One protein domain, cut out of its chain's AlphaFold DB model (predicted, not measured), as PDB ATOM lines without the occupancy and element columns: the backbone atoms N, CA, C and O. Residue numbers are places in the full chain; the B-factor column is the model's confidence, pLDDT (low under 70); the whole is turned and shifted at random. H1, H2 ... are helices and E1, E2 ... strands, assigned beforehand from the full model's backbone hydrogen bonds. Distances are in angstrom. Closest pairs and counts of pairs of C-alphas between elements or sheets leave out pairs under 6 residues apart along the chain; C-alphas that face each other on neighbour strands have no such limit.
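This is residues 214 to 238, 245 to 250 and 269 to 310 of the 310 residues of an uncharacterized protein of Janibacter alkaliphilus (UniProt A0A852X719). A strongly twisted sheet of four strands, a wall folded back and forth from E1 to E4, has one short helix, H1, over one of its faces, running along E3. The stretch before H1 passes the E1 edge of the sheet, where residues 220 to 221 pair with it, and the short piece 245 to 250 is printed between two cuts. The printed part has 73 residues, with one named helix and four named strands in the order H1, E1, E2, E3, E4; the sheet's order is E1, E2, E3, E4, all antiparallel. The class is mixed, helices and strands, with 30 residues, under half, in named elements. The whole is compact, with a radius of gyration of the C-alphas of 11.9 A and spans of 28 by 25 by 22 A.

From the first printed residue, the chain comes to residues 220 to 221, which form a short parallel pairing with residues 275 to 276 of E1, the strand of residues 271 to 276. H1, residues 223 to 230, is on the sheet of E1, E2 at residues 279 to 285, E3 at 293 to 296 and E4 at 303 to 307. Its height over the sheet is 8.9 A. H1 lies over E3 and runs along the strands, at 26 degrees to E3 on the local plane. The closest C-alphas of H1 and E3 are those of Ala 230 and Val 293, 6.0 A apart. Every O i to N i+4 pair in H1 is within hydrogen-bond range. The four strands form a meander, each the antiparallel neighbour of the one before. E1 and E2 are a hairpin, with N 274 and O 281 at 2.9 A. E2 and E3 are a hairpin, with N 284 and O 294 at 2.9 A. E3 and E4 are a hairpin, with N 295 and O 305 at 2.8 A. The edge strands E1 and E4 are apart.

H1 begins at C-alpha 223, (12.049, 33.651, -21.179), and measures 10.6 A from first to last C-alpha. E1 measures 14.4 A and begins at C-alpha 271, (9.978, 25.850, -36.276). E2, the longest strand by residues, measures 18.1 A. E3 measures 10.0 A. E4 measures 11.1 A and ends at C-alpha 307, (5.123, 36.591, -26.811).

The C-alphas of Pro 245 and Gly 310, the two farthest apart, are 31.7 A from each other. Residues 239 to 244 are not printed, and C-alphas 238 and 245 are 14.7 A apart across that cut. Residues 251 to 268 are not printed either, with C-alphas 250 and 269 at 11.4 A. Of the links that are printed whole, E1 to E2 is tight, while E2 to E3 and E3 to E4 are short. The mean pLDDT of the printed part is 71.5; 23 residues are under 70, among them 214 to 219, 234 to 238 and 245 to 250.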
ATOM      1  N   TYR A 214      13.983  24.413 -42.642       39.09
ATOM      2  CA  TYR A 214      13.891  24.250 -41.198       39.09
ATOM      3  C   TYR A 214      15.286  24.031 -40.614       39.09
ATOM      4  O   TYR A 214      16.064  23.226 -41.133       39.09
ATOM      5  N   TYR A 215      15.589  24.740 -39.529       40.59
ATOM      6  CA  TYR A 215      16.819  24.577 -38.764       40.59
ATOM      7  C   TYR A 215      16.454  24.120 -37.354       40.59
ATOM      8  O   TYR A 215      15.763  24.827 -36.626       40.59
ATOM      9  N   VAL A 216      16.926  22.937 -36.963       40.44
ATOM     10  CA  VAL A 216      16.830  22.476 -35.574       40.44
ATOM     11  C   VAL A 216      18.031  23.040 -34.830       40.44
ATOM     12  O   VAL A 216      19.167  22.650 -35.093       40.44
ATOM     13  N   MET A 217      17.788  23.982 -33.922       49.50
ATOM     14  CA  MET A 217      18.811  24.509 -33.025       49.50
ATOM     15  C   MET A 217      18.525  24.000 -31.616       49.50
ATOM     16  O   MET A 217      17.557  24.422 -30.996       49.50
ATOM     17  N   SER A 218      19.367  23.105 -31.097       49.59
ATOM     18  CA  SER A 218      19.328  22.717 -29.684       49.59
ATOM     19  C   SER A 218      19.954  23.825 -28.839       49.59
ATOM     20  O   SER A 218      21.145  23.789 -28.540       49.59
ATOM     21  N   HIS A 219      19.157  24.831 -28.495       67.25
ATOM     22  CA  HIS A 219      19.520  25.851 -27.519       67.25
ATOM     23  C   HIS A 219      18.470  25.891 -26.410       67.25
ATOM     24  O   HIS A 219      17.267  25.921 -26.680       67.25
ATOM     25  N   ASP A 220      18.939  25.886 -25.164       71.69
ATOM     26  CA  ASP A 220      18.125  26.284 -24.023       71.69
ATOM     27  C   ASP A 220      17.926  27.800 -24.110       71.69
ATOM     28  O   ASP A 220      18.904  28.552 -24.150       71.69
ATOM     29  N   PHE A 221      16.674  28.245 -24.178       74.12
ATOM     30  CA  PHE A 221      16.332  29.663 -24.155       74.12
ATOM     31  C   PHE A 221      15.691  29.996 -22.816       74.12
ATOM     32  O   PHE A 221      14.799  29.297 -22.335       74.12
ATOM     33  N   THR A 222      16.113  31.108 -22.226       81.56
ATOM     34  CA  THR A 222      15.375  31.709 -21.111       81.56
ATOM     35  C   THR A 222      14.204  32.543 -21.633       81.56
ATOM     36  O   THR A 222      14.238  33.043 -22.762       81.56
ATOM     37  N   THR A 223      13.176  32.772 -20.808       75.44
ATOM     38  CA  THR A 223      12.049  33.651 -21.179       75.44
ATOM     39  C   THR A 223      12.519  35.042 -21.621       75.44
ATOM     40  O   THR A 223      12.030  35.573 -22.614       75.44
ATOM     41  N   ALA A 224      13.523  35.605 -20.938       78.06
ATOM     42  CA  ALA A 224      14.091  36.912 -21.270       78.06
ATOM     43  C   ALA A 224      14.742  36.938 -22.666       78.06
ATOM     44  O   ALA A 224      14.647  37.929 -23.387       78.06
ATOM     45  N   GLU A 225      15.377  35.838 -23.080       77.25
ATOM     46  CA  GLU A 225      15.958  35.735 -24.418       77.25
ATOM     47  C   GLU A 225      14.893  35.625 -25.506       77.25
ATOM     48  O   GLU A 225      15.072  36.203 -26.578       77.25
ATOM     49  N   LEU A 226      13.781  34.933 -25.241       74.81
ATOM     50  CA  LEU A 226      12.645  34.892 -26.167       74.81
ATOM     51  C   LEU A 226      12.004  36.274 -26.333       74.81
ATOM     52  O   LEU A 226      11.664  36.652 -27.452       74.81
ATOM     53  N   GLU A 227      11.897  37.060 -25.260       76.50
ATOM     54  CA  GLU A 227      11.416  38.446 -25.328       76.50
ATOM     55  C   GLU A 227      12.342  39.349 -26.156       76.50
ATOM     56  O   GLU A 227      11.870  40.198 -26.914       76.50
ATOM     57  N   ASP A 228      13.661  39.169 -26.054       74.69
ATOM     58  CA  ASP A 228      14.631  39.904 -26.873       74.69
ATOM     59  C   ASP A 228      14.574  39.519 -28.356       74.69
ATOM     60  O   ASP A 228      14.741  40.385 -29.223       74.69
ATOM     61  N   VAL A 229      14.309  38.245 -28.659       72.50
ATOM     62  CA  VAL A 229      14.082  37.759 -30.029       72.50
ATOM     63  C   VAL A 229      12.776  38.321 -30.590       72.50
ATOM     64  O   VAL A 229      12.791  38.898 -31.677       72.50
ATOM     65  N   ALA A 230      11.675  38.249 -29.835       68.56
ATOM     66  CA  ALA A 230      10.377  38.802 -30.234       68.56
ATOM     67  C   ALA A 230      10.435  40.325 -30.448       68.56
ATOM     68  O   ALA A 230       9.817  40.865 -31.359       68.56
ATOM     69  N   ALA A 231      11.236  41.038 -29.654       72.62
ATOM     70  CA  ALA A 231      11.445  42.473 -29.820       72.62
ATOM     71  C   ALA A 231      12.390  42.844 -30.982       72.62
ATOM     72  O   ALA A 231      12.709  44.024 -31.150       72.62
ATOM     73  N   GLY A 232      12.899  41.865 -31.741       66.00
ATOM     74  CA  GLY A 232      13.861  42.084 -32.823       66.00
ATOM     75  C   GLY A 232      15.203  42.656 -32.350       66.00
ATOM     76  O   GLY A 232      15.955  43.205 -33.151       66.00
ATOM     77  N   ARG A 233      15.517  42.567 -31.047       75.69
ATOM     78  CA  ARG A 233      16.757  43.114 -30.465       75.69
ATOM     79  C   ARG A 233      17.963  42.204 -30.687       75.69
ATOM     80  O   ARG A 233      19.096  42.671 -30.605       75.69
ATOM     81  N   ARG A 234      17.732  40.926 -30.999       64.19
ATOM     82  CA  ARG A 234      18.774  39.918 -31.227       64.19
ATOM     83  C   ARG A 234      18.821  39.523 -32.709       64.19
ATOM     84  O   ARG A 234      18.081  38.653 -33.147       64.19
ATOM     85  N   GLY A 235      19.696  40.175 -33.479       46.66
ATOM     86  CA  GLY A 235      19.886  39.921 -34.919       46.66
ATOM     87  C   GLY A 235      20.857  38.782 -35.266       46.66
ATOM     88  O   GLY A 235      21.052  38.491 -36.441       46.66
ATOM     89  N   ASP A 236      21.467  38.142 -34.264       46.59
ATOM     90  CA  ASP A 236      22.569  37.183 -34.451       46.59
ATOM     91  C   ASP A 236      22.117  35.716 -34.577       46.59
ATOM     92  O   ASP A 236      22.951  34.811 -34.604       46.59
ATOM     93  N   LEU A 237      20.811  35.455 -34.693       52.31
ATOM     94  CA  LEU A 237      20.283  34.127 -35.028       52.31
ATOM     95  C   LEU A 237      20.471  33.850 -36.530       52.31
ATOM     96  O   LEU A 237      19.515  33.698 -37.284       52.31
ATOM     97  N   ASN A 238      21.723  33.831 -36.983       39.50
ATOM     98  CA  ASN A 238      22.078  33.335 -38.304       39.50
ATOM     99  C   ASN A 238      22.348  31.828 -38.166       39.50
ATOM    100  O   ASN A 238      23.309  31.465 -37.481       39.50
ATOM    101  N   PRO A 245      19.347  20.130 -43.926       31.72
ATOM    102  CA  PRO A 245      17.918  20.416 -43.916       31.72
ATOM    103  C   PRO A 245      17.092  19.136 -43.746       31.72
ATOM    104  O   PRO A 245      17.320  18.137 -44.432       31.72
ATOM    105  N   ILE A 246      16.086  19.195 -42.873       35.72
ATOM    106  CA  ILE A 246      14.993  18.219 -42.814       35.72
ATOM    107  C   ILE A 246      13.948  18.662 -43.851       35.72
ATOM    108  O   ILE A 246      13.645  19.851 -43.956       35.72
ATOM    109  N   GLY A 247      13.468  17.732 -44.681       32.56
ATOM    110  CA  GLY A 247      12.513  18.023 -45.758       32.56
ATOM    111  C   GLY A 247      11.183  18.609 -45.252       32.56
ATOM    112  O   GLY A 247      10.912  18.553 -44.054       32.56
ATOM    113  N   PRO A 248      10.339  19.163 -46.146       33.50
ATOM    114  CA  PRO A 248       9.063  19.753 -45.761       33.50
ATOM    115  C   PRO A 248       8.146  18.678 -45.170       33.50
ATOM    116  O   PRO A 248       7.629  17.825 -45.890       33.50
ATOM    117  N   GLY A 249       7.970  18.714 -43.855       36.53
ATOM    118  CA  GLY A 249       7.015  17.894 -43.125       36.53
ATOM    119  C   GLY A 249       6.113  18.802 -42.307       36.53
ATOM    120  O   GLY A 249       6.604  19.694 -41.618       36.53
ATOM    121  N   SER A 250       4.799  18.589 -42.387       43.34
ATOM    122  CA  SER A 250       3.905  19.028 -41.320       43.34
ATOM    123  C   SER A 250       4.363  18.355 -40.029       43.34
ATOM    124  O   SER A 250       4.707  17.171 -40.026       43.34
ATOM    125  N   GLY A 269       6.120  29.365 -41.016       56.22
ATOM    126  CA  GLY A 269       7.204  29.911 -40.203       56.22
ATOM    127  C   GLY A 269       8.258  28.847 -39.876       56.22
ATOM    128  O   GLY A 269       8.002  27.642 -39.928       56.22
ATOM    129  N   THR A 270       9.463  29.292 -39.528       66.69
ATOM    130  CA  THR A 270      10.547  28.415 -39.070       66.69
ATOM    131  C   THR A 270      10.208  27.862 -37.685       66.69
ATOM    132  O   THR A 270      10.029  28.620 -36.732       66.69
ATOM    133  N   TRP A 271      10.151  26.536 -37.559       65.56
ATOM    134  CA  TRP A 271       9.978  25.850 -36.276       65.56
ATOM    135  C   TRP A 271      11.343  25.561 -35.664       65.56
ATOM    136  O   TRP A 271      12.248  25.101 -36.363       65.56
ATOM    137  N   VAL A 272      11.472  25.777 -34.357       75.62
ATOM    138  CA  VAL A 272      12.662  25.397 -33.595       75.62
ATOM    139  C   VAL A 272      12.221  24.581 -32.386       75.62
ATOM    140  O   VAL A 272      11.405  25.023 -31.576       75.62
ATOM    141  N   GLN A 273      12.758  23.369 -32.265       76.06
ATOM    142  CA  GLN A 273      12.645  22.606 -31.029       76.06
ATOM    143  C   GLN A 273      13.621  23.203 -30.016       76.06
ATOM    144  O   GLN A 273      14.826  23.207 -30.254       76.06
ATOM    145  N   ALA A 274      13.099  23.706 -28.904       79.50
ATOM    146  CA  ALA A 274      13.875  24.359 -27.863       79.50
ATOM    147  C   ALA A 274      13.548  23.761 -26.491       79.50
ATOM    148  O   ALA A 274      12.662  22.920 -26.336       79.50
ATOM    149  N   SER A 275      14.286  24.198 -25.485       75.56
ATOM    150  CA  SER A 275      14.002  23.935 -24.080       75.56
ATOM    151  C   SER A 275      13.764  25.287 -23.417       75.56
ATOM    152  O   SER A 275      14.591  26.192 -23.552       75.56
ATOM    153  N   LEU A 276      12.602  25.449 -22.787       77.31
ATOM    154  CA  LEU A 276      12.216  26.650 -22.056       77.31
ATOM    155  C   LEU A 276      12.211  26.304 -20.570       77.31
ATOM    156  O   LEU A 276      11.451  25.441 -20.137       77.31
ATOM    157  N   ASP A 277      13.089  26.950 -19.805       79.44
ATOM    158  CA  ASP A 277      13.263  26.707 -18.366       79.44
ATOM    159  C   ASP A 277      13.560  25.233 -18.006       79.44
ATOM    160  O   ASP A 277      13.214  24.753 -16.928       79.44
ATOM    161  N   GLY A 278      14.226  24.507 -18.913       82.50
ATOM    162  CA  GLY A 278      14.582  23.094 -18.742       82.50
ATOM    163  C   GLY A 278      13.501  22.097 -19.176       82.50
ATOM    164  O   GLY A 278      13.734  20.891 -19.094       82.50
ATOM    165  N   GLU A 279      12.350  22.575 -19.655       80.12
ATOM    166  CA  GLU A 279      11.273  21.748 -20.204       80.12
ATOM    167  C   GLU A 279      11.276  21.809 -21.741       80.12
ATOM    168  O   GLU A 279      11.403  22.896 -22.317       80.12
ATOM    169  N   PRO A 280      11.105  20.675 -22.446       79.25
ATOM    170  CA  PRO A 280      11.041  20.674 -23.900       79.25
ATOM    171  C   PRO A 280       9.834  21.494 -24.375       79.25
ATOM    172  O   PRO A 280       8.709  21.304 -23.911       79.25
ATOM    173  N   ALA A 281      10.064  22.393 -25.324       85.12
ATOM    174  CA  ALA A 281       9.051  23.271 -25.884       85.12
ATOM    175  C   ALA A 281       9.221  23.398 -27.401       85.12
ATOM    176  O   ALA A 281      10.334  23.412 -27.934       85.12
ATOM    177  N   LEU A 282       8.105  23.505 -28.114       86.75
ATOM    178  CA  LEU A 282       8.120  23.809 -29.538       86.75
ATOM    179  C   LEU A 282       7.918  25.313 -29.709       86.75
ATOM    180  O   LEU A 282       6.885  25.845 -29.304       86.75
ATOM    181  N   VAL A 283       8.906  25.996 -30.282       84.81
ATOM    182  CA  VAL A 283       8.872  27.449 -30.459       84.81
ATOM    183  C   VAL A 283       8.682  27.773 -31.934       84.81
ATOM    184  O   VAL A 283       9.427  27.301 -32.796       84.81
ATOM    185  N   VAL A 284       7.678  28.598 -32.214       85.62
ATOM    186  CA  VAL A 284       7.384  29.130 -33.544       85.62
ATOM    187  C   VAL A 284       7.633  30.622 -33.509       85.62
ATOM    188  O   VAL A 284       6.975  31.334 -32.755       85.62
ATOM    189  N   ALA A 285       8.582  31.089 -34.314       80.12
ATOM    190  CA  ALA A 285       8.760  32.513 -34.547       80.12
ATOM    191  C   ALA A 285       7.928  32.925 -35.767       80.12
ATOM    192  O   ALA A 285       8.082  32.359 -36.853       80.12
ATOM    193  N   GLY A 286       7.042  33.897 -35.572       78.00
ATOM    194  CA  GLY A 286       6.290  34.554 -36.631       78.00
ATOM    195  C   GLY A 286       7.209  35.279 -37.613       78.00
ATOM    196  O   GLY A 286       8.363  35.600 -37.310       78.00
ATOM    197  N   GLY A 287       6.705  35.485 -38.830       74.00
ATOM    198  CA  GLY A 287       7.436  36.170 -39.892       74.00
ATOM    199  C   GLY A 287       7.759  37.628 -39.547       74.00
ATOM    200  O   GLY A 287       7.251  38.193 -38.586       74.00
ATOM    201  N   ALA A 288       8.595  38.269 -40.369       70.88
ATOM    202  CA  ALA A 288       9.066  39.638 -40.130       70.88
ATOM    203  C   ALA A 288       7.941  40.684 -39.988       70.88
ATOM    204  O   ALA A 288       8.147  41.715 -39.347       70.88
ATOM    205  N   ASP A 289       6.775  40.419 -40.581       75.00
ATOM    206  CA  ASP A 289       5.618  41.315 -40.546       75.00
ATOM    207  C   ASP A 289       4.805  41.193 -39.242       75.00
ATOM    208  O   ASP A 289       4.137  42.146 -38.843       75.00
ATOM    209  N   GLU A 290       4.914  40.061 -38.540       77.44
ATOM    210  CA  GLU A 290       4.254  39.787 -37.261       77.44
ATOM    211  C   GLU A 290       5.241  39.046 -36.343       77.44
ATOM    212  O   GLU A 290       5.239  37.811 -36.307       77.44
ATOM    213  N   PRO A 291       6.120  39.767 -35.613       79.81
ATOM    214  CA  PRO A 291       7.094  39.157 -34.714       79.81
ATOM    215  C   PRO A 291       6.387  38.643 -33.452       79.81
ATOM    216  O   PRO A 291       6.444  39.236 -32.373       79.81
ATOM    217  N   GLU A 292       5.669  37.540 -33.609       87.62
ATOM    218  CA  GLU A 292       4.983  36.818 -32.551       87.62
ATOM    219  C   GLU A 292       5.698  35.488 -32.334       87.62
ATOM    220  O   GLU A 292       5.803  34.660 -33.235       87.62
ATOM    221  N   VAL A 293       6.210  35.269 -31.130       89.00
ATOM    222  CA  VAL A 293       6.778  33.989 -30.723       89.00
ATOM    223  C   VAL A 293       5.700  33.206 -29.987       89.00
ATOM    224  O   VAL A 293       5.190  33.649 -28.956       89.00
ATOM    225  N   ARG A 294       5.350  32.028 -30.501       89.81
ATOM    226  CA  ARG A 294       4.414  31.105 -29.854       89.81
ATOM    227  C   ARG A 294       5.156  29.894 -29.327       89.81
ATOM    228  O   ARG A 294       5.966  29.293 -30.029       89.81
ATOM    229  N   VAL A 295       4.864  29.542 -28.085       91.25
ATOM    230  CA  VAL A 295       5.435  28.391 -27.391       91.25
ATOM    231  C   VAL A 295       4.336  27.358 -27.218       91.25
ATOM    232  O   VAL A 295       3.314  27.632 -26.588       91.25
ATOM    233  N   TYR A 296       4.555  26.167 -27.756       90.75
ATOM    234  CA  TYR A 296       3.638  25.039 -27.675       90.75
ATOM    235  C   TYR A 296       4.203  23.948 -26.770       90.75
ATOM    236  O   TYR A 296       5.413  23.708 -26.712       90.75
ATOM    237  N   ASP A 297       3.299  23.270 -26.072       87.50
ATOM    238  CA  ASP A 297       3.601  22.033 -25.367       87.50
ATOM    239  C   ASP A 297       3.836  20.903 -26.389       87.50
ATOM    240  O   ASP A 297       2.971  20.666 -27.235       87.50
ATOM    241  N   PRO A 298       4.974  20.190 -26.347       81.62
ATOM    242  CA  PRO A 298       5.301  19.192 -27.365       81.62
ATOM    243  C   PRO A 298       4.450  17.918 -27.266       81.62
ATOM    244  O   PRO A 298       4.425  17.138 -28.213       81.62
ATOM    245  N   VAL A 299       3.778  17.680 -26.135       82.12
ATOM    246  CA  VAL A 299       2.963  16.480 -25.898       82.12
ATOM    247  C   VAL A 299       1.511  16.731 -26.286       82.12
ATOM    248  O   VAL A 299       0.876  15.888 -26.914       82.12
ATOM    249  N   THR A 300       0.974  17.885 -25.901       88.06
ATOM    250  CA  THR A 300      -0.444  18.222 -26.104       88.06
ATOM    251  C   THR A 300      -0.690  19.101 -27.325       88.06
ATOM    252  O   THR A 300      -1.836  19.248 -27.740       88.06
ATOM    253  N   CYS A 301       0.362  19.708 -27.884       85.25
ATOM    254  CA  CYS A 301       0.286  20.752 -28.907       85.25
ATOM    255  C   CYS A 301      -0.587  21.954 -28.507       85.25
ATOM    256  O   CYS A 301      -1.000  22.743 -29.356       85.25
ATOM    257  N   ALA A 302      -0.848  22.128 -27.208       86.25
ATOM    258  CA  ALA A 302      -1.531  23.299 -26.692       86.25
ATOM    259  C   ALA A 302      -0.576  24.502 -26.673       86.25
ATOM    260  O   ALA A 302       0.580  24.389 -26.255       86.25
ATOM    261  N   GLU A 303      -1.064  25.664 -27.112       90.94
ATOM    262  CA  GLU A 303      -0.340  26.933 -26.994       90.94
ATOM    263  C   GLU A 303      -0.185  27.270 -25.502       90.94
ATOM    264  O   GLU A 303      -1.169  27.494 -24.797       90.94
ATOM    265  N   ARG A 304       1.055  27.261 -25.003       92.50
ATOM    266  CA  ARG A 304       1.380  27.595 -23.610       92.50
ATOM    267  C   ARG A 304       1.565  29.089 -23.426       92.50
ATOM    268  O   ARG A 304       1.155  29.638 -22.407       92.50
ATOM    269  N   GLN A 305       2.233  29.729 -24.382       92.31
ATOM    270  CA  GLN A 305       2.612  31.126 -24.266       92.31
ATOM    271  C   GLN A 305       2.680  31.799 -25.631       92.31
ATOM    272  O   GLN A 305       3.132  31.215 -26.613       92.31
ATOM    273  N   ARG A 306       2.274  33.065 -25.642       92.56
ATOM    274  CA  ARG A 306       2.335  33.971 -26.779       92.56
ATOM    275  C   ARG A 306       3.127  35.201 -26.371       92.56
ATOM    276  O   ARG A 306       2.774  35.853 -25.389       92.56
ATOM    277  N   ILE A 307       4.203  35.488 -27.090       91.00
ATOM    278  CA  ILE A 307       5.123  36.591 -26.811       91.00
ATOM    279  C   ILE A 307       5.197  37.458 -28.067       91.00
ATOM    280  O   ILE A 307       5.836  37.094 -29.047       91.00
ATOM    281  N   GLY A 308       4.523  38.603 -28.046       89.19
ATOM    282  CA  GLY A 308       4.458  39.537 -29.168       89.19
ATOM    283  C   GLY A 308       3.404  40.621 -28.929       89.19
ATOM    284  O   GLY A 308       2.646  40.531 -27.957       89.19
ATOM    285  N   PRO A 309       3.358  41.670 -29.765       81.50
ATOM    286  CA  PRO A 309       2.271  42.639 -29.730       81.50
ATOM    287  C   PRO A 309       0.977  41.952 -30.192       81.50
ATOM    288  O   PRO A 309       0.848  41.611 -31.364       81.50
ATOM    289  N   GLY A 310       0.065  41.696 -29.251       69.50
ATOM    290  CA  GLY A 310      -1.284  41.195 -29.543       69.50
ATOM    291  C   GLY A 310      -2.220  42.251 -30.115       69.50
ATOM    292  O   GLY A 310      -1.883  43.458 -30.052       69.50
TER     293      GLY A 310